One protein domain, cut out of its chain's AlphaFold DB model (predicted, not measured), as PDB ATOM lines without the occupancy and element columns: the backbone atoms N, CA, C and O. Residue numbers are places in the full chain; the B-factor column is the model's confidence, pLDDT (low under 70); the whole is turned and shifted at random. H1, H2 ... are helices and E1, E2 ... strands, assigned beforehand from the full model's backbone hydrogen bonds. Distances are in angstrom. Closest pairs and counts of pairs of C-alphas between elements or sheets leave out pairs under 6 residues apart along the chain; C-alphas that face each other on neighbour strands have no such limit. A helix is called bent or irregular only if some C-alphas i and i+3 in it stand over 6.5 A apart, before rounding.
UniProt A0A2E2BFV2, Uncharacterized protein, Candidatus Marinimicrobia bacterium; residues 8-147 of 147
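AT A GLANCE: This is residues 8 to 147 of the 147 residues of an uncharacterized protein of Candidatus Marinimicrobia bacterium (UniProt A0A2E2BFV2). A strongly twisted six-stranded sheet curls round one helix, H3. H1 packs on the sheet at the edge strand E2, H2 only grazes it, and the long unnamed stretch of residues 71 to 101 passes H3 on the side turned away from E3 and E6. The printed part has 140 residues, with three named helices and six named strands in the order E1 E2 H1 E3 E4 E5 H2 H3 E6; the class is mixed, helices and strands, though 65 residues, under half, are in named elements. The sheet's order is E2 E1 E3 E6 E4 E5, mixed, with E6 and E4 its antiparallel pair. The whole is compact, with a radius of gyration of the C-alphas of 14.3 A, and spans 43 by 36 by 30 A.

IN THESE COORDINATES: Find C-alpha 8 at (-19.282, -43.643, 0.177), where E1, residues 8 to 11, begins; E2 holds residues 24 to 27. E3, residues 47 to 53, measures 18.7 A, and E6, residues 140 to 146, 19.9 A, ending at C-alpha 146, (-26.435, -33.971, 12.686). E4, residues 61 to 70, measures 21.9 A and bends by 84 degrees at residue 66; E5 holds residues 102 to 106. H1 holds residues 32 to 39. H2, residues 108 to 117, measures 14.2 A and is irregular, with C-alphas 113 and 116 7.5 A apart. H3, residues 125 to 134, measures 14.1 A and begins at C-alpha 125, (-14.355, -33.615, 5.617).

HOW THE PARTS SIT: Look first at E3 and E6, parallel at 25 degrees, with N 49 and O 141 2.8 A apart. E1 is parallel to E3, with N 11 and O 50 at 2.8 A, and to E2, with N 10 and O 25 at 2.8 A. E4's pairing is staggered: residues 61 to 65 pair with E6, antiparallel, N 65 and O 142 at 2.9 A, and residues 65 to 70 with E5, parallel, N 69 and O 104 at 2.8 A. H3 is on the sheet; its closest C-alphas to E4 are Ser 126 and Asn 70, 5.7 A, and to E3 Met 125 and Asp 51, 6.2 A. H1 and H3 form two layers with the sheet, helices on one face, and are close but not clearly touching, Leu 38 and Cys 132 having their C-alphas 7.7 A apart. E2, H1 and E3 form a split strand-helix-strand unit, with E1 between the two strands and a right-handed crossover. H2 grazes the sheet with residues 108 to 115. Every O i to N i+4 pair is within hydrogen-bond range in H1 and H3; H2 has 2 of 6, and 4 of 7 O i to N i+3 pairs.

THE WHOLE: The farthest C-alphas, Asn 57 and Ala 82, are 43.9 A apart. The printed part has no cut; E1 to E2 and E4 to E5 are the long links. Mean pLDDT of the printed part is 92.0, under 70 at residues 18 to 20 and 59 to 60.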
ATOM      1  N   LYS A   8     -18.950 -44.369  -1.052       95.50
ATOM      2  CA  LYS A   8     -19.282 -43.643   0.177       95.50
ATOM      3  C   LYS A   8     -18.094 -43.664   1.132       95.50
ATOM      4  O   LYS A   8     -17.518 -44.715   1.386       95.50
ATOM      5  N   ILE A   9     -17.769 -42.509   1.695       97.12
ATOM      6  CA  ILE A   9     -16.793 -42.357   2.776       97.12
ATOM      7  C   ILE A   9     -17.563 -41.781   3.961       97.12
ATOM      8  O   ILE A   9     -17.982 -40.627   3.910       97.12
ATOM      9  N   ILE A  10     -17.832 -42.597   4.979       96.31
ATOM     10  CA  ILE A  10     -18.795 -42.292   6.046       96.31
ATOM     11  C   ILE A  10     -18.086 -42.233   7.392       96.31
ATOM     12  O   ILE A  10     -17.331 -43.138   7.739       96.31
ATOM     13  N   HIS A  11     -18.341 -41.181   8.165       96.62
ATOM     14  CA  HIS A  11     -17.807 -41.067   9.514       96.62
ATOM     15  C   HIS A  11     -18.353 -42.203  10.391       96.62
ATOM     16  O   HIS A  11     -19.550 -42.486  10.359       96.62
ATOM     17  N   GLN A  12     -17.499 -42.825  11.204       94.69
ATOM     18  CA  GLN A  12     -17.836 -44.016  11.995       94.69
ATOM     19  C   GLN A  12     -19.096 -43.849  12.864       94.69
ATOM     20  O   GLN A  12     -19.946 -44.730  12.867       94.69
ATOM     21  N   ASP A  13     -19.280 -42.686  13.501       92.94
ATOM     22  CA  ASP A  13     -20.451 -42.393  14.352       92.94
ATOM     23  C   ASP A  13     -21.790 -42.361  13.585       92.94
ATOM     24  O   ASP A  13     -22.855 -42.315  14.196       92.94
ATOM     25  N   LEU A  14     -21.749 -42.328  12.251       92.00
ATOM     26  CA  LEU A  14     -22.923 -42.308  11.375       92.00
ATOM     27  C   LEU A  14     -23.138 -43.643  10.654       92.00
ATOM     28  O   LEU A  14     -24.151 -43.816   9.973       92.00
ATOM     29  N   PHE A  15     -22.179 -44.566  10.740       89.94
ATOM     30  CA  PHE A  15     -22.248 -45.826  10.024       89.94
ATOM     31  C   PHE A  15     -23.124 -46.826  10.780       89.94
ATOM     32  O   PHE A  15     -22.802 -47.256  11.883       89.94
ATOM     33  N   VAL A  16     -24.222 -47.240  10.148       84.31
ATOM     34  CA  VAL A  16     -25.036 -48.371  10.599       84.31
ATOM     35  C   VAL A  16     -24.714 -49.540   9.683       84.31
ATOM     36  O   VAL A  16     -25.004 -49.475   8.487       84.31
ATOM     37  N   LYS A  17     -24.092 -50.589  10.235       75.69
ATOM     38  CA  LYS A  17     -23.704 -51.772   9.464       75.69
ATOM     39  C   LYS A  17     -24.946 -52.389   8.815       75.69
ATOM     40  O   LYS A  17     -25.862 -52.827   9.505       75.69
ATOM     41  N   LYS A  18     -24.949 -52.415   7.489       67.31
ATOM     42  CA  LYS A  18     -25.807 -53.262   6.656       67.31
ATOM     43  C   LYS A  18     -24.891 -54.260   5.936       67.31
ATOM     44  O   LYS A  18     -23.670 -54.092   5.992       67.31
ATOM     45  N   GLU A  19     -25.444 -55.329   5.369       53.88
ATOM     46  CA  GLU A  19     -24.672 -56.366   4.662       53.88
ATOM     47  C   GLU A  19     -23.706 -55.773   3.611       53.88
ATOM     48  O   GLU A  19     -23.884 -54.643   3.162       53.88
ATOM     49  N   GLU A  20     -22.644 -56.521   3.292       56.69
ATOM     50  CA  GLU A  20     -21.403 -56.085   2.628       56.69
ATOM     51  C   GLU A  20     -21.558 -55.011   1.527       56.69
ATOM     52  O   GLU A  20     -21.847 -55.299   0.368       56.69
ATOM     53  N   GLU A  21     -21.251 -53.749   1.860       72.50
ATOM     54  CA  GLU A  21     -21.127 -52.674   0.869       72.50
ATOM     55  C   GLU A  21     -19.647 -52.477   0.480       72.50
ATOM     56  O   GLU A  21     -18.925 -51.685   1.085       72.50
ATOM     57  N   THR A  22     -19.184 -53.134  -0.591       79.81
ATOM     58  CA  THR A  22     -17.811 -52.981  -1.147       79.81
ATOM     59  C   THR A  22     -17.459 -51.548  -1.593       79.81
ATOM     60  O   THR A  22     -16.302 -51.232  -1.903       79.81
ATOM     61  N   MET A  23     -18.456 -50.660  -1.632       88.00
ATOM     62  CA  MET A  23     -18.344 -49.248  -1.999       88.00
ATOM     63  C   MET A  23     -18.309 -48.303  -0.789       88.00
ATOM     64  O   MET A  23     -18.272 -47.092  -0.993       88.00
ATOM     65  N   VAL A  24     -18.297 -48.815   0.446       92.62
ATOM     66  CA  VAL A  24     -18.248 -47.997   1.665       92.62
ATOM     67  C   VAL A  24     -16.881 -48.083   2.329       92.62
ATOM     68  O   VAL A  24     -16.357 -49.167   2.569       92.62
ATOM     69  N   PHE A  25     -16.336 -46.927   2.690       95.25
ATOM     70  CA  PHE A  25     -15.241 -46.799   3.641       95.25
ATOM     71  C   PHE A  25     -15.729 -46.067   4.886       95.25
ATOM     72  O   PHE A  25     -16.362 -45.014   4.784       95.25
ATOM     73  N   VAL A  26     -15.425 -46.614   6.060       95.44
ATOM     74  CA  VAL A  26     -15.778 -46.012   7.347       95.44
ATOM     75  C   VAL A  26     -14.543 -45.332   7.921       95.44
ATOM     76  O   VAL A  26     -13.500 -45.971   8.035       95.44
ATOM     77  N   PHE A  27     -14.646 -44.050   8.273       95.56
ATOM     78  CA  PHE A  27     -13.500 -43.259   8.722       95.56
ATOM     79  C   PHE A  27     -13.709 -42.605  10.089       95.56
ATOM     80  O   PHE A  27     -14.821 -42.243  10.471       95.56
ATOM     81  N   SER A  28     -12.603 -42.391  10.791       94.06
ATOM     82  CA  SER A  28     -12.477 -41.487  11.946       94.06
ATOM     83  C   SER A  28     -11.412 -40.412  11.718       94.06
ATOM     84  O   SER A  28     -11.476 -39.337  12.308       94.06
ATOM     85  N   CYS A  29     -10.469 -40.682  10.817       92.88
ATOM     86  CA  CYS A  29      -9.450 -39.774  10.313       92.88
ATOM     87  C   CYS A  29      -9.075 -40.168   8.871       92.88
ATOM     88  O   CYS A  29      -9.617 -41.128   8.317       92.88
ATOM     89  N   VAL A  30      -8.163 -39.415   8.253       93.50
ATOM     90  CA  VAL A  30      -7.522 -39.827   6.997       93.50
ATOM     91  C   VAL A  30      -6.306 -40.684   7.334       93.50
ATOM     92  O   VAL A  30      -5.376 -40.201   7.974       93.50
ATOM     93  N   ASP A  31      -6.306 -41.940   6.890       93.44
ATOM     94  CA  ASP A  31      -5.239 -42.903   7.156       93.44
ATOM     95  C   ASP A  31      -4.820 -43.676   5.893       93.44
ATOM     96  O   ASP A  31      -5.369 -43.506   4.799       93.44
ATOM     97  N   LYS A  32      -3.821 -44.552   6.044       92.81
ATOM     98  CA  LYS A  32      -3.307 -45.377   4.945       92.81
ATOM     99  C   LYS A  32      -4.383 -46.296   4.350       92.81
ATOM    100  O   LYS A  32      -4.419 -46.475   3.136       92.81
ATOM    101  N   LYS A  33      -5.292 -46.823   5.179       94.88
ATOM    102  CA  LYS A  33      -6.372 -47.718   4.736       94.88
ATOM    103  C   LYS A  33      -7.345 -46.996   3.810       94.88
ATOM    104  O   LYS A  33      -7.783 -47.573   2.819       94.88
ATOM    105  N   MET A  34      -7.651 -45.728   4.092       95.81
ATOM    106  CA  MET A  34      -8.473 -44.902   3.207       95.81
ATOM    107  C   MET A  34      -7.797 -44.708   1.851       95.81
ATOM    108  O   MET A  34      -8.455 -44.815   0.818       95.81
ATOM    109  N   ILE A  35      -6.489 -44.442   1.846       94.75
ATOM    110  CA  ILE A  35      -5.718 -44.276   0.610       94.75
ATOM    111  C   ILE A  35      -5.764 -45.569  -0.208       94.75
ATOM    112  O   ILE A  35      -6.140 -45.529  -1.374       94.75
ATOM    113  N   GLU A  36      -5.458 -46.714   0.403       94.81
ATOM    114  CA  GLU A  36      -5.509 -48.030  -0.248       94.81
ATOM    115  C   GLU A  36      -6.913 -48.347  -0.786       94.81
ATOM    116  O   GLU A  36      -7.063 -48.791  -1.927       94.81
ATOM    117  N   PHE A  37      -7.958 -48.053  -0.009       95.56
ATOM    118  CA  PHE A  37      -9.340 -48.201  -0.455       95.56
ATOM    119  C   PHE A  37      -9.622 -47.354  -1.696       95.56
ATOM    120  O   PHE A  37     -10.169 -47.876  -2.666       95.56
ATOM    121  N   LEU A  38      -9.250 -46.069  -1.677       95.69
ATOM    122  CA  LEU A  38      -9.511 -45.131  -2.767       95.69
ATOM    123  C   LEU A  38      -8.682 -45.444  -4.007       95.69
ATOM    124  O   LEU A  38      -9.207 -45.329  -5.112       95.69
ATOM    125  N   LEU A  39      -7.429 -45.880  -3.851       94.31
ATOM    126  CA  LEU A  39      -6.547 -46.210  -4.969       94.31
ATOM    127  C   LEU A  39      -7.178 -47.250  -5.900       94.31
ATOM    128  O   LEU A  39      -7.115 -47.067  -7.112       94.31
ATOM    129  N   ASN A  40      -7.910 -48.213  -5.339       92.62
ATOM    130  CA  ASN A  40      -8.562 -49.311  -6.055       92.62
ATOM    131  C   ASN A  40      -9.947 -48.977  -6.655       92.62
ATOM    132  O   ASN A  40     -10.670 -49.887  -7.065       92.62
ATOM    133  N   LYS A  41     -10.381 -47.707  -6.680       94.38
ATOM    134  CA  LYS A  41     -11.711 -47.319  -7.198       94.38
ATOM    135  C   LYS A  41     -11.680 -46.585  -8.537       94.38
ATOM    136  O   LYS A  41     -10.752 -45.852  -8.849       94.38
ATOM    137  N   ASP A  42     -12.757 -46.686  -9.303       93.56
ATOM    138  CA  ASP A  42     -12.924 -45.897 -10.528       93.56
ATOM    139  C   ASP A  42     -13.061 -44.390 -10.216       93.56
ATOM    140  O   ASP A  42     -13.944 -43.976  -9.461       93.56
ATOM    141  N   ARG A  43     -12.193 -43.565 -10.821       94.19
ATOM    142  CA  ARG A  43     -12.136 -42.101 -10.633       94.19
ATOM    143  C   ARG A  43     -13.312 -41.346 -11.256       94.19
ATOM    144  O   ARG A  43     -13.533 -40.183 -10.912       94.19
ATOM    145  N   ASN A  44     -14.070 -41.990 -12.144       93.06
ATOM    146  CA  ASN A  44     -15.258 -41.411 -12.776       93.06
ATOM    147  C   ASN A  44     -16.515 -41.506 -11.901       93.06
ATOM    148  O   ASN A  44     -17.501 -40.801 -12.165       93.06
ATOM    149  N   LYS A  45     -16.479 -42.344 -10.857       94.38
ATOM    150  CA  LYS A  45     -17.563 -42.482  -9.882       94.38
ATOM    151  C   LYS A  45     -17.655 -41.263  -8.971       94.38
ATOM    152  O   LYS A  45     -16.664 -40.600  -8.665       94.38
ATOM    153  N   THR A  46     -18.867 -40.998  -8.498       96.06
ATOM    154  CA  THR A  46     -19.103 -39.960  -7.495       96.06
ATOM    155  C   THR A  46     -18.669 -40.462  -6.119       96.06
ATOM    156  O   THR A  46     -19.124 -41.514  -5.662       96.06
ATOM    157  N   ILE A  47     -17.822 -39.683  -5.443       97.62
ATOM    158  CA  ILE A  47     -17.512 -39.856  -4.022       97.62
ATOM    159  C   ILE A  47     -18.554 -39.094  -3.204       97.62
ATOM    160  O   ILE A  47     -18.699 -37.885  -3.362       97.62
ATOM    161  N   SER A  48     -19.237 -39.776  -2.290       97.50
ATOM    162  CA  SER A  48     -20.054 -39.146  -1.250       97.50
ATOM    163  C   SER A  48     -19.316 -39.180   0.083       97.50
ATOM    164  O   SER A  48     -19.196 -40.238   0.697       97.50
ATOM    165  N   ILE A  49     -18.839 -38.021   0.535       98.12
ATOM    166  CA  ILE A  49     -18.235 -37.842   1.858       98.12
ATOM    167  C   ILE A  49     -19.354 -37.478   2.830       98.12
ATOM    168  O   ILE A  49     -20.004 -36.444   2.668       98.12
ATOM    169  N   ILE A  50     -19.581 -38.327   3.826       97.31
ATOM    170  CA  ILE A  50     -20.612 -38.168   4.849       97.31
ATOM    171  C   ILE A  50     -19.908 -37.994   6.195       97.31
ATOM    172  O   ILE A  50     -19.332 -38.943   6.720       97.31
ATOM    173  N   ASP A  51     -19.944 -36.784   6.742       97.56
ATOM    174  CA  ASP A  51     -19.309 -36.441   8.019       97.56
ATOM    175  C   ASP A  51     -20.362 -35.988   9.037       97.56
ATOM    176  O   ASP A  51     -21.463 -35.551   8.680       97.56
ATOM    177  N   LYS A  52     -20.035 -36.108  10.322       95.44
ATOM    178  CA  LYS A  52     -20.905 -35.623  11.391       95.44
ATOM    179  C   LYS A  52     -20.786 -34.112  11.532       95.44
ATOM    180  O   LYS A  52     -19.724 -33.533  11.310       95.44
ATOM    181  N   THR A  53     -21.883 -33.487  11.936       96.00
ATOM    182  CA  THR A  53     -21.923 -32.080  12.347       96.00
ATOM    183  C   THR A  53     -22.616 -31.939  13.691       96.00
ATOM    184  O   THR A  53     -23.129 -32.908  14.243       96.00
ATOM    185  N   PHE A  54     -22.600 -30.724  14.226       94.06
ATOM    186  CA  PHE A  54     -23.301 -30.365  15.444       94.06
ATOM    187  C   PHE A  54     -24.208 -29.155  15.215       94.06
ATOM    188  O   PHE A  54     -23.749 -28.095  14.788       94.06
ATOM    189  N   TYR A  55     -25.488 -29.298  15.558       89.06
ATOM    190  CA  TYR A  55     -26.423 -28.189  15.739       89.06
ATOM    191  C   TYR A  55     -27.172 -28.350  17.058       89.06
ATOM    192  O   TYR A  55     -27.899 -29.322  17.245       89.06
ATOM    193  N   LYS A  56     -27.059 -27.347  17.936       80.44
ATOM    194  CA  LYS A  56     -27.621 -27.371  19.296       80.44
ATOM    195  C   LYS A  56     -29.135 -27.648  19.343       80.44
ATOM    196  O   LYS A  56     -29.586 -28.350  20.236       80.44
ATOM    197  N   ASN A  57     -29.896 -27.124  18.376       76.62
ATOM    198  CA  ASN A  57     -31.368 -27.104  18.416       76.62
ATOM    199  C   ASN A  57     -32.041 -27.732  17.177       76.62
ATOM    200  O   ASN A  57     -33.206 -27.449  16.910       76.62
ATOM    201  N   LYS A  58     -31.332 -28.535  16.370       72.75
ATOM    202  CA  LYS A  58     -31.924 -29.182  15.183       72.75
ATOM    203  C   LYS A  58     -31.852 -30.698  15.307       72.75
ATOM    204  O   LYS A  58     -30.759 -31.246  15.360       72.75
ATOM    205  N   LYS A  59     -33.001 -31.379  15.284       66.88
ATOM    206  CA  LYS A  59     -33.038 -32.836  15.076       66.88
ATOM    207  C   LYS A  59     -32.576 -33.172  13.658       66.88
ATOM    208  O   LYS A  59     -32.787 -32.373  12.748       66.88
ATOM    209  N   ILE A  60     -31.935 -34.336  13.539       64.69
ATOM    210  CA  ILE A  60     -31.467 -35.031  12.331       64.69
ATOM    211  C   ILE A  60     -31.626 -34.221  11.044       64.69
ATOM    212  O   ILE A  60     -32.666 -34.241  10.390       64.69
ATOM    213  N   ALA A  61     -30.566 -33.502  10.682       79.62
ATOM    214  CA  ALA A  61     -30.539 -32.658   9.497       79.62
ATOM    215  C   ALA A  61     -29.415 -33.109   8.567       79.62
ATOM    216  O   ALA A  61     -28.241 -33.097   8.943       79.62
ATOM    217  N   LYS A  62     -29.791 -33.464   7.336       91.94
ATOM    218  CA  LYS A  62     -28.860 -33.651   6.226       91.94
ATOM    219  C   LYS A  62     -28.621 -32.302   5.557       91.94
ATOM    220  O   LYS A  62     -29.567 -31.679   5.084       91.94
ATOM    221  N   THR A  63     -27.367 -31.871   5.485       94.69
ATOM    222  CA  THR A  63     -26.978 -30.621   4.811       94.69
ATOM    223  C   THR A  63     -25.917 -30.915   3.756       94.69
ATOM    224  O   THR A  63     -24.985 -31.670   4.024       94.69
ATOM    225  N   TYR A  64     -26.045 -30.350   2.556       96.94
ATOM    226  CA  TYR A  64     -25.026 -30.485   1.509       96.94
ATOM    227  C   TYR A  64     -23.915 -29.452   1.686       96.94
ATOM    228  O   TYR A  64     -24.162 -28.346   2.160       96.94
ATOM    229  N   VAL A  65     -22.698 -29.807   1.293       97.69
ATOM    230  CA  VAL A  65     -21.513 -28.955   1.420       97.69
ATOM    231  C   VAL A  65     -21.028 -28.543   0.039       97.69
ATOM    232  O   VAL A  65     -20.764 -29.398  -0.802       97.69
ATOM    233  N   ASN A  66     -20.894 -27.233  -0.160       97.69
ATOM    234  CA  ASN A  66     -20.367 -26.623  -1.379       97.69
ATOM    235  C   ASN A  66     -18.908 -26.183  -1.220       97.69
ATOM    236  O   ASN A  66     -18.199 -26.073  -2.219       97.69
ATOM    237  N   ASN A  67     -18.467 -25.920   0.014       97.50
ATOM    238  CA  ASN A  67     -17.105 -25.492   0.315       97.50
ATOM    239  C   ASN A  67     -16.692 -25.872   1.749       97.50
ATOM    240  O   ASN A  67     -17.531 -26.257   2.567       97.50
ATOM    241  N   HIS A  68     -15.408 -25.746   2.079       97.19
ATOM    242  CA  HIS A  68     -14.909 -25.964   3.429       97.19
ATOM    243  C   HIS A  68     -13.894 -24.905   3.869       97.19
ATOM    244  O   HIS A  68     -13.164 -24.335   3.063       97.19
ATOM    245  N   VAL A  69     -13.778 -24.729   5.182       97.50
ATOM    246  CA  VAL A  69     -12.609 -24.148   5.842       97.50
ATOM    247  C   VAL A  69     -11.863 -25.279   6.542       97.50
ATOM    248  O   VAL A  69     -12.439 -25.989   7.371       97.50
ATOM    249  N   ASN A  70     -10.582 -25.458   6.223       97.00
ATOM    250  CA  ASN A  70      -9.739 -26.447   6.888       97.00
ATOM    251  C   ASN A  70      -9.091 -25.831   8.142       97.00
ATOM    252  O   ASN A  70      -8.063 -25.165   8.048       97.00
ATOM    253  N   LYS A  71      -9.681 -26.066   9.322       97.62
ATOM    254  CA  LYS A  71      -9.099 -25.715  10.634       97.62
ATOM    255  C   LYS A  71      -8.494 -26.922  11.359       97.62
ATOM    256  O   LYS A  71      -8.174 -26.821  12.543       97.62
ATOM    257  N   THR A  72      -8.306 -28.045  10.664       96.38
ATOM    258  CA  THR A  72      -7.653 -29.231  11.238       96.38
ATOM    259  C   THR A  72      -6.165 -28.977  11.510       96.38
ATOM    260  O   THR A  72      -5.600 -29.574  12.417       96.38
ATOM    261  N   GLY A  73      -5.534 -28.066  10.752       91.50
ATOM    262  CA  GLY A  73      -4.078 -27.855  10.769       91.50
ATOM    263  C   GLY A  73      -3.300 -28.931  10.002       91.50
ATOM    264  O   GLY A  73      -2.068 -28.914   9.956       91.50
ATOM    265  N   GLU A  74      -4.013 -29.860   9.370       92.88
ATOM    266  CA  GLU A  74      -3.451 -30.996   8.663       92.88
ATOM    267  C   GLU A  74      -3.757 -30.909   7.168       92.88
ATOM    268  O   GLU A  74      -4.817 -30.449   6.734       92.88
ATOM    269  N   ASN A  75      -2.804 -31.388   6.374       91.88
ATOM    270  CA  ASN A  75      -2.973 -31.604   4.950       91.88
ATOM    271  C   ASN A  75      -2.558 -33.055   4.649       91.88
ATOM    272  O   ASN A  75      -1.385 -33.381   4.851       91.88
ATOM    273  N   PRO A  76      -3.474 -33.917   4.172       91.62
ATOM    274  CA  PRO A  76      -3.198 -35.340   3.977       91.62
ATOM    275  C   PRO A  76      -2.177 -35.634   2.871       91.62
ATOM    276  O   PRO A  76      -1.644 -36.737   2.826       91.62
ATOM    277  N   VAL A  77      -1.876 -34.667   1.997       91.50
ATOM    278  CA  VAL A  77      -0.852 -34.824   0.949       91.50
ATOM    279  C   VAL A  77       0.510 -34.240   1.338       91.50
ATOM    280  O   VAL A  77       1.467 -34.340   0.570       91.50
ATOM    281  N   ARG A  78       0.630 -33.618   2.523       89.00
ATOM    282  CA  ARG A  78       1.894 -33.028   2.986       89.00
ATOM    283  C   ARG A  78       2.962 -34.114   3.109       89.00
ATOM    284  O   ARG A  78       2.732 -35.118   3.772       89.00
ATOM    285  N   ALA A  79       4.120 -33.870   2.495       83.38
ATOM    286  CA  ALA A  79       5.260 -34.793   2.426       83.38
ATOM    287  C   ALA A  79       4.978 -36.129   1.708       83.38
ATOM    288  O   ALA A  79       5.834 -37.004   1.692       83.38
ATOM    289  N   ASN A  80       3.806 -36.267   1.077       84.62
ATOM    290  CA  ASN A  80       3.390 -37.440   0.312       84.62
ATOM    291  C   ASN A  80       2.928 -37.034  -1.096       84.62
ATOM    292  O   ASN A  80       2.019 -37.640  -1.652       84.62
ATOM    293  N   GLN A  81       3.526 -35.998  -1.693       86.06
ATOM    294  CA  GLN A  81       3.069 -35.431  -2.969       86.06
ATOM    295  C   GLN A  81       3.070 -36.449  -4.118       86.06
ATOM    296  O   GLN A  81       2.266 -36.318  -5.037       86.06
ATOM    297  N   ALA A  82       3.895 -37.497  -4.030       87.06
ATOM    298  CA  ALA A  82       3.939 -38.596  -4.993       87.06
ATOM    299  C   ALA A  82       2.613 -39.373  -5.122       87.06
ATOM    300  O   ALA A  82       2.391 -40.013  -6.145       87.06
ATOM    301  N   ILE A  83       1.719 -39.320  -4.121       86.06
ATOM    302  CA  ILE A  83       0.390 -39.953  -4.229       86.06
ATOM    303  C   ILE A  83      -0.567 -39.141  -5.107       86.06
ATOM    304  O   ILE A  83      -1.621 -39.645  -5.491       86.06
ATOM    305  N   SER A  84      -0.254 -37.869  -5.369       87.88
ATOM    306  CA  SER A  84      -1.138 -36.988  -6.113       87.88
ATOM    307  C   SER A  84      -0.884 -37.061  -7.613       87.88
ATOM    308  O   SER A  84       0.253 -37.152  -8.061       87.88
ATOM    309  N   ILE A  85      -1.956 -36.923  -8.397       87.50
ATOM    310  CA  ILE A  85      -1.870 -36.773  -9.855       87.50
ATOM    311  C   ILE A  85      -1.141 -35.488 -10.282       87.50
ATOM    312  O   ILE A  85      -0.707 -35.386 -11.424       87.50
ATOM    313  N   SER A  86      -1.048 -34.496  -9.390       83.88
ATOM    314  CA  SER A  86      -0.334 -33.240  -9.612       83.88
ATOM    315  C   SER A  86       0.207 -32.708  -8.283       83.88
ATOM    316  O   SER A  86      -0.531 -32.706  -7.298       83.88
ATOM    317  N   PRO A  87       1.447 -32.191  -8.227       79.06
ATOM    318  CA  PRO A  87       2.015 -31.635  -6.995       79.06
ATOM    319  C   PRO A  87       1.228 -30.427  -6.464       79.06
ATOM    320  O   PRO A  87       1.219 -30.180  -5.259       79.06
ATOM    321  N   PHE A  88       0.532 -29.708  -7.353       84.00
ATOM    322  CA  PHE A  88      -0.373 -28.610  -7.024       84.00
ATOM    323  C   PHE A  88      -1.676 -28.771  -7.806       84.00
ATOM    324  O   PHE A  88      -1.661 -29.024  -9.012       84.00
ATOM    325  N   PHE A  89      -2.815 -28.632  -7.135       86.00
ATOM    326  CA  PHE A  89      -4.127 -28.758  -7.761       86.00
ATOM    327  C   PHE A  89      -5.084 -27.697  -7.233       86.00
ATOM    328  O   PHE A  89      -5.037 -27.313  -6.065       86.00
ATOM    329  N   ASP A  90      -5.970 -27.243  -8.115       87.31
ATOM    330  CA  ASP A  90      -7.018 -26.295  -7.771       87.31
ATOM    331  C   ASP A  90      -8.144 -26.985  -6.981       87.31
ATOM    332  O   ASP A  90      -8.619 -28.071  -7.335       87.31
ATOM    333  N   ILE A  91      -8.572 -26.333  -5.901       88.38
ATOM    334  CA  ILE A  91      -9.667 -26.765  -5.025       88.38
ATOM    335  C   ILE A  91     -10.877 -25.822  -5.080       88.38
ATOM    336  O   ILE A  91     -11.839 -26.034  -4.347       88.38
ATOM    337  N   THR A  92     -10.876 -24.812  -5.957       87.19
ATOM    338  CA  THR A  92     -11.960 -23.820  -6.081       87.19
ATOM    339  C   THR A  92     -13.313 -24.485  -6.340       87.19
ATOM    340  O   THR A  92     -14.320 -24.122  -5.741       87.19
ATOM    341  N   SER A  93     -13.334 -25.518  -7.184       87.50
ATOM    342  CA  SER A  93     -14.529 -26.318  -7.494       87.50
ATOM    343  C   SER A  93     -14.391 -27.747  -6.966       87.50
ATOM    344  O   SER A  93     -14.520 -28.729  -7.707       87.50
ATOM    345  N   LEU A  94     -14.051 -27.875  -5.677       94.94
ATOM    346  CA  LEU A  94     -13.809 -29.174  -5.051       94.94
ATOM    347  C   LEU A  94     -15.079 -30.025  -4.958       94.94
ATOM    348  O   LEU A  94     -15.029 -31.207  -5.301       94.94
ATOM    349  N   TYR A  95     -16.189 -29.422  -4.521       97.69
ATOM    350  CA  TYR A  95     -17.467 -30.098  -4.303       97.69
ATOM    351  C   TYR A  95     -18.465 -29.844  -5.436       97.69
ATOM    352  O   TYR A  95     -18.545 -28.744  -5.991       97.69
ATOM    353  N   LEU A  96     -19.291 -30.851  -5.717       96.88
ATOM    354  CA  LEU A  96     -20.508 -30.713  -6.508       96.88
ATOM    355  C   LEU A  96     -21.468 -29.756  -5.797       96.88
ATOM    356  O   LEU A  96     -21.835 -29.978  -4.642       96.88
ATOM    357  N   GLN A  97     -21.875 -28.708  -6.507       96.94
ATOM    358  CA  GLN A  97     -22.680 -27.633  -5.943       96.94
ATOM    359  C   GLN A  97     -24.145 -28.054  -5.753       96.94
ATOM    360  O   GLN A  97     -24.744 -28.724  -6.594       96.94
ATOM    361  N   SER A  98     -24.739 -27.612  -4.648       95.38
ATOM    362  CA  SER A  98     -26.168 -27.718  -4.349       95.38
ATOM    363  C   SER A  98     -26.753 -26.332  -4.076       95.38
ATOM    364  O   SER A  98     -26.091 -25.495  -3.464       95.38
ATOM    365  N   LYS A  99     -28.016 -26.099  -4.466       94.25
ATOM    366  CA  LYS A  99     -28.719 -24.814  -4.270       94.25
ATOM    367  C   LYS A  99     -28.737 -24.351  -2.806       94.25
ATOM    368  O   LYS A  99     -28.668 -23.159  -2.547       94.25
ATOM    369  N   ALA A 100     -28.827 -25.289  -1.865       92.50
ATOM    370  CA  ALA A 100     -28.825 -25.025  -0.423       92.50
ATOM    371  C   ALA A 100     -27.528 -25.507   0.255       92.50
ATOM    372  O   ALA A 100     -27.532 -25.855   1.437       92.50
ATOM    373  N   GLY A 101     -26.439 -25.620  -0.510       94.50
ATOM    374  CA  GLY A 101     -25.164 -26.082   0.013       94.50
ATOM    375  C   GLY A 101     -24.458 -25.013   0.845       94.50
ATOM    376  O   GLY A 101     -24.540 -23.821   0.560       94.50
ATOM    377  N   ILE A 102     -23.767 -25.456   1.890       96.44
ATOM    378  CA  ILE A 102     -23.114 -24.586   2.875       96.44
ATOM    379  C   ILE A 102     -21.586 -24.661   2.785       96.44
ATOM    380  O   ILE A 102     -21.026 -25.537   2.122       96.44
ATOM    381  N   THR A 103     -20.917 -23.781   3.529       97.56
ATOM    382  CA  THR A 103     -19.497 -23.934   3.862       97.56
ATOM    383  C   THR A 103     -19.366 -24.618   5.220       97.56
ATOM    384  O   THR A 103     -19.880 -24.109   6.215       97.56
ATOM    385  N   THR A 104     -18.695 -25.770   5.267       97.75
ATOM    386  CA  THR A 104     -18.375 -26.474   6.523       97.75
ATOM    387  C   THR A 104     -17.057 -25.979   7.114       97.75
ATOM    388  O   THR A 104     -16.183 -25.523   6.380       97.75
ATOM    389  N   THR A 105     -16.851 -26.121   8.423       98.38
ATOM    390  CA  THR A 105     -15.535 -25.921   9.050       98.38
ATOM    391  C   THR A 105     -15.035 -27.237   9.629       98.38
ATOM    392  O   THR A 105     -15.561 -27.717  10.629       98.38
ATOM    393  N   SER A 106     -13.998 -27.816   9.025       98.25
ATOM    394  CA  SER A 106     -13.388 -29.058   9.515       98.25
ATOM    395  C   SER A 106     -12.436 -28.777  10.672       98.25
ATOM    396  O   SER A 106     -11.513 -27.974  10.538       98.25
ATOM    397  N   LEU A 107     -12.675 -29.427  11.811       98.12
ATOM    398  CA  LEU A 107     -11.986 -29.189  13.085       98.12
ATOM    399  C   LEU A 107     -11.021 -30.317  13.483       98.12
ATOM    400  O   LEU A 107     -10.208 -30.127  14.387       98.12
ATOM    401  N   GLY A 108     -11.108 -31.485  12.839       96.81
ATOM    402  CA  GLY A 108     -10.290 -32.660  13.142       96.81
ATOM    403  C   GLY A 108     -10.387 -33.042  14.618       96.81
ATOM    404  O   GLY A 108     -11.479 -33.090  15.189       96.81
ATOM    405  N   ASN A 109      -9.236 -33.225  15.267       96.00
ATOM    406  CA  ASN A 109      -9.148 -33.553  16.694       96.00
ATOM    407  C   ASN A 109      -9.781 -32.498  17.623       96.00
ATOM    408  O   ASN A 109     -10.221 -32.832  18.718       96.00
ATOM    409  N   LYS A 110      -9.905 -31.238  17.183       96.88
ATOM    410  CA  LYS A 110     -10.518 -30.153  17.972       96.88
ATOM    411  C   LYS A 110     -12.046 -30.155  17.913       96.88
ATOM    412  O   LYS A 110     -12.682 -29.279  18.495       96.88
ATOM    413  N   TYR A 111     -12.660 -31.106  17.202       97.00
ATOM    414  CA  TYR A 111     -14.106 -31.128  16.985       97.00
ATOM    415  C   TYR A 111     -14.895 -31.071  18.296       97.00
ATOM    416  O   TYR A 111     -15.767 -30.221  18.442       97.00
ATOM    417  N   PHE A 112     -14.591 -31.930  19.271       95.00
ATOM    418  CA  PHE A 112     -15.377 -31.991  20.507       95.00
ATOM    419  C   PHE A 112     -15.290 -30.709  21.344       95.00
ATOM    420  O   PHE A 112     -16.303 -30.287  21.901       95.00
ATOM    421  N   GLU A 113     -14.126 -30.066  21.364       96.69
ATOM    422  CA  GLU A 113     -13.892 -28.802  22.066       96.69
ATOM    423  C   GLU A 113     -14.580 -27.616  21.362       96.69
ATOM    424  O   GLU A 113     -15.179 -26.749  22.004       96.69
ATOM    425  N   MET A 114     -14.537 -27.590  20.024       96.69
ATOM    426  CA  MET A 114     -14.878 -26.404  19.231       96.69
ATOM    427  C   MET A 114     -16.225 -26.481  18.503       96.69
ATOM    428  O   MET A 114     -16.694 -25.451  18.008       96.69
ATOM    429  N   LYS A 115     -16.898 -27.642  18.460       95.44
ATOM    430  CA  LYS A 115     -18.170 -27.831  17.727       95.44
ATOM    431  C   LYS A 115     -19.273 -26.861  18.155       95.44
ATOM    432  O   LYS A 115     -20.044 -26.405  17.323       95.44
ATOM    433  N   ASN A 116     -19.323 -26.493  19.435       94.50
ATOM    434  CA  ASN A 116     -20.334 -25.572  19.967       94.50
ATOM    435  C   ASN A 116     -20.068 -24.101  19.600       94.50
ATOM    436  O   ASN A 116     -20.955 -23.266  19.745       94.50
ATOM    437  N   LYS A 117     -18.841 -23.784  19.172       95.12
ATOM    438  CA  LYS A 117     -18.353 -22.424  18.888       95.12
ATOM    439  C   LYS A 117     -18.117 -22.189  17.394       95.12
ATOM    440  O   LYS A 117     -17.609 -21.145  17.004       95.12
ATOM    441  N   THR A 118     -18.430 -23.180  16.562       95.12
ATOM    442  CA  THR A 118     -18.094 -23.191  15.139       95.12
ATOM    443  C   THR A 118     -19.357 -23.403  14.328       95.12
ATOM    444  O   THR A 118     -20.156 -24.283  14.634       95.12
ATOM    445  N   GLN A 119     -19.541 -22.607  13.280       93.69
ATOM    446  CA  GLN A 119     -20.652 -22.786  12.361       93.69
ATOM    447  C   GLN A 119     -20.399 -24.004  11.465       93.69
ATOM    448  O   GLN A 119     -19.320 -24.126  10.884       93.69
ATOM    449  N   HIS A 120     -21.401 -24.881  11.352       95.00
ATOM    450  CA  HIS A 120     -21.349 -26.093  10.526       95.00
ATOM    451  C   HIS A 120     -20.054 -26.900  10.746       95.00
ATOM    452  O   HIS A 120     -19.269 -27.064   9.811       95.00
ATOM    453  N   PRO A 121     -19.761 -27.327  11.986       97.19
ATOM    454  CA  PRO A 121     -18.519 -28.022  12.263       97.19
ATOM    455  C   PRO A 121     -18.541 -29.406  11.617       97.19
ATOM    456  O   PRO A 121     -19.546 -30.103  11.672       97.19
ATOM    457  N   SER A 122     -17.412 -29.842  11.082       97.94
ATOM    458  CA  SER A 122     -17.188 -31.224  10.661       97.94
ATOM    459  C   SER A 122     -15.879 -31.741  11.243       97.94
ATOM    460  O   SER A 122     -15.095 -30.968  11.804       97.94
ATOM    461  N   THR A 123     -15.629 -33.043  11.149       97.88
ATOM    462  CA  THR A 123     -14.371 -33.616  11.634       97.88
ATOM    463  C   THR A 123     -13.277 -33.407  10.590       97.88
ATOM    464  O   THR A 123     -12.599 -32.379  10.606       97.88
ATOM    465  N   TYR A 124     -13.155 -34.321   9.634       98.19
ATOM    466  CA  TYR A 124     -12.077 -34.398   8.654       98.19
ATOM    467  C   TYR A 124     -12.560 -34.234   7.206       98.19
ATOM    468  O   TYR A 124     -11.786 -34.486   6.285       98.19
ATOM    469  N   MET A 125     -13.805 -33.795   6.970       97.69
ATOM    470  CA  MET A 125     -14.355 -33.615   5.617       97.69
ATOM    471  C   MET A 125     -13.436 -32.850   4.648       97.69
ATOM    472  O   MET A 125     -13.321 -33.265   3.493       97.69
ATOM    473  N   SER A 126     -12.783 -31.761   5.077       97.50
ATOM    474  CA  SER A 126     -11.828 -31.033   4.227       97.50
ATOM    475  C   SER A 126     -10.677 -31.926   3.785       97.50
ATOM    476  O   SER A 126     -10.351 -31.978   2.604       97.50
ATOM    477  N   ASN A 127     -10.092 -32.674   4.718       97.62
ATOM    478  CA  ASN A 127      -8.935 -33.526   4.475       97.62
ATOM    479  C   ASN A 127      -9.326 -34.683   3.548       97.62
ATOM    480  O   ASN A 127      -8.655 -34.919   2.549       97.62
ATOM    481  N   VAL A 128     -10.462 -35.339   3.802       98.06
ATOM    482  CA  VAL A 128     -10.980 -36.398   2.919       98.06
ATOM    483  C   VAL A 128     -11.208 -35.864   1.500       98.06
ATOM    484  O   VAL A 128     -10.814 -36.507   0.528       98.06
ATOM    485  N   ALA A 129     -11.794 -34.672   1.354       97.69
ATOM    486  CA  ALA A 129     -12.051 -34.077   0.044       97.69
ATOM    487  C   ALA A 129     -10.757 -33.696  -0.697       97.69
ATOM    488  O   ALA A 129     -10.635 -33.982  -1.890       97.69
ATOM    489  N   ILE A 130      -9.781 -33.113   0.006       96.50
ATOM    490  CA  ILE A 130      -8.447 -32.802  -0.532       96.50
ATOM    491  C   ILE A 130      -7.758 -34.084  -1.009       96.50
ATOM    492  O   ILE A 130      -7.262 -34.115  -2.132       96.50
ATOM    493  N   LEU A 131      -7.782 -35.154  -0.207       96.62
ATOM    494  CA  LEU A 131      -7.223 -36.449  -0.599       96.62
ATOM    495  C   LEU A 131      -7.909 -36.996  -1.860       96.62
ATOM    496  O   LEU A 131      -7.233 -37.392  -2.804       96.62
ATOM    497  N   CYS A 132      -9.244 -36.982  -1.916       96.56
ATOM    498  CA  CYS A 132      -9.980 -37.452  -3.091       96.56
ATOM    499  C   CYS A 132      -9.581 -36.675  -4.356       96.56
ATOM    500  O   CYS A 132      -9.329 -37.273  -5.403       96.56
ATOM    501  N   ARG A 133      -9.471 -35.345  -4.269       95.81
ATOM    502  CA  ARG A 133      -9.029 -34.528  -5.406       95.81
ATOM    503  C   ARG A 133      -7.594 -34.838  -5.807       95.81
ATOM    504  O   ARG A 133      -7.334 -34.997  -6.996       95.81
ATOM    505  N   ALA A 134      -6.701 -34.983  -4.832       94.94
ATOM    506  CA  ALA A 134      -5.308 -35.338  -5.066       94.94
ATOM    507  C   ALA A 134      -5.166 -36.680  -5.797       94.94
ATOM    508  O   ALA A 134      -4.311 -36.799  -6.669       94.94
ATOM    509  N   LEU A 135      -6.028 -37.654  -5.488       95.00
ATOM    510  CA  LEU A 135      -6.082 -38.969  -6.139       95.00
ATOM    511  C   LEU A 135      -6.809 -38.960  -7.500       95.00
ATOM    512  O   LEU A 135      -6.919 -40.008  -8.139       95.00
ATOM    513  N   GLY A 136      -7.315 -37.807  -7.950       94.56
ATOM    514  CA  GLY A 136      -7.914 -37.618  -9.273       94.56
ATOM    515  C   GLY A 136      -9.437 -37.754  -9.348       94.56
ATOM    516  O   GLY A 136      -9.988 -37.728 -10.450       94.56
ATOM    517  N   PHE A 137     -10.148 -37.863  -8.221       95.38
ATOM    518  CA  PHE A 137     -11.614 -37.852  -8.233       95.38
ATOM    519  C   PHE A 137     -12.146 -36.448  -8.542       95.38
ATOM    520  O   PHE A 137     -11.812 -35.469  -7.871       95.38
ATOM    521  N   LYS A 138     -13.018 -36.352  -9.553       93.94
ATOM    522  CA  LYS A 138     -13.587 -35.073 -10.020       93.94
ATOM    523  C   LYS A 138     -14.978 -34.782  -9.453       93.94
ATOM    524  O   LYS A 138     -15.357 -33.623  -9.323       93.94
ATOM    525  N   LYS A 139     -15.740 -35.826  -9.113       96.19
ATOM    526  CA  LYS A 139     -17.129 -35.737  -8.638       96.19
ATOM    527  C   LYS A 139     -17.182 -36.014  -7.137       96.19
ATOM    528  O   LYS A 139     -17.343 -37.158  -6.722       96.19
ATOM    529  N   ILE A 140     -17.018 -34.974  -6.322       97.75
ATOM    530  CA  ILE A 140     -17.008 -35.086  -4.856       97.75
ATOM    531  C   ILE A 140     -18.258 -34.410  -4.298       97.75
ATOM    532  O   ILE A 140     -18.486 -33.228  -4.525       97.75
ATOM    533  N   LYS A 141     -19.072 -35.144  -3.546       97.94
ATOM    534  CA  LYS A 141     -20.287 -34.656  -2.889       97.94
ATOM    535  C   LYS A 141     -20.075 -34.658  -1.379       97.94
ATOM    536  O   LYS A 141     -19.795 -35.708  -0.807       97.94
ATOM    537  N   GLY A 142     -20.207 -33.500  -0.736       97.81
ATOM    538  CA  GLY A 142     -20.103 -33.377   0.720       97.81
ATOM    539  C   GLY A 142     -21.478 -33.358   1.387       97.81
ATOM    540  O   GLY A 142     -22.396 -32.676   0.924       97.81
ATOM    541  N   ILE A 143     -21.634 -34.133   2.458       97.44
ATOM    542  CA  ILE A 143     -22.875 -34.274   3.219       97.44
ATOM    543  C   ILE A 143     -22.550 -34.223   4.714       97.44
ATOM    544  O   ILE A 143     -21.771 -35.034   5.207       97.44
ATOM    545  N   LEU A 144     -23.183 -33.306   5.439       96.88
ATOM    546  CA  LEU A 144     -23.164 -33.279   6.898       96.88
ATOM    547  C   LEU A 144     -24.451 -33.868   7.462       96.88
ATOM    548  O   LEU A 144     -25.543 -33.534   6.992       96.88
ATOM    549  N   ILE A 145     -24.314 -34.697   8.492       94.69
ATOM    550  CA  ILE A 145     -25.435 -35.245   9.258       94.69
ATOM    551  C   ILE A 145     -25.275 -34.833  10.717       94.69
ATOM    552  O   ILE A 145     -24.261 -35.122  11.350       94.69
ATOM    553  N   ASN A 146     -26.275 -34.130  11.242       91.94
ATOM    554  CA  ASN A 146     -26.435 -33.971  12.686       91.94
ATOM    555  C   ASN A 146     -27.160 -35.218  13.189       91.94
ATOM    556  O   ASN A 146     -28.233 -35.490  12.654       91.94
ATOM    557  N   ASN A 147     -26.599 -35.974  14.130       75.94
ATOM    558  CA  ASN A 147     -27.321 -37.068  14.790       75.94
ATOM    559  C   ASN A 147     -27.780 -36.665  16.193       75.94
ATOM    560  O   ASN A 147     -27.205 -35.705  16.755       75.94
TER     561      ASN A 147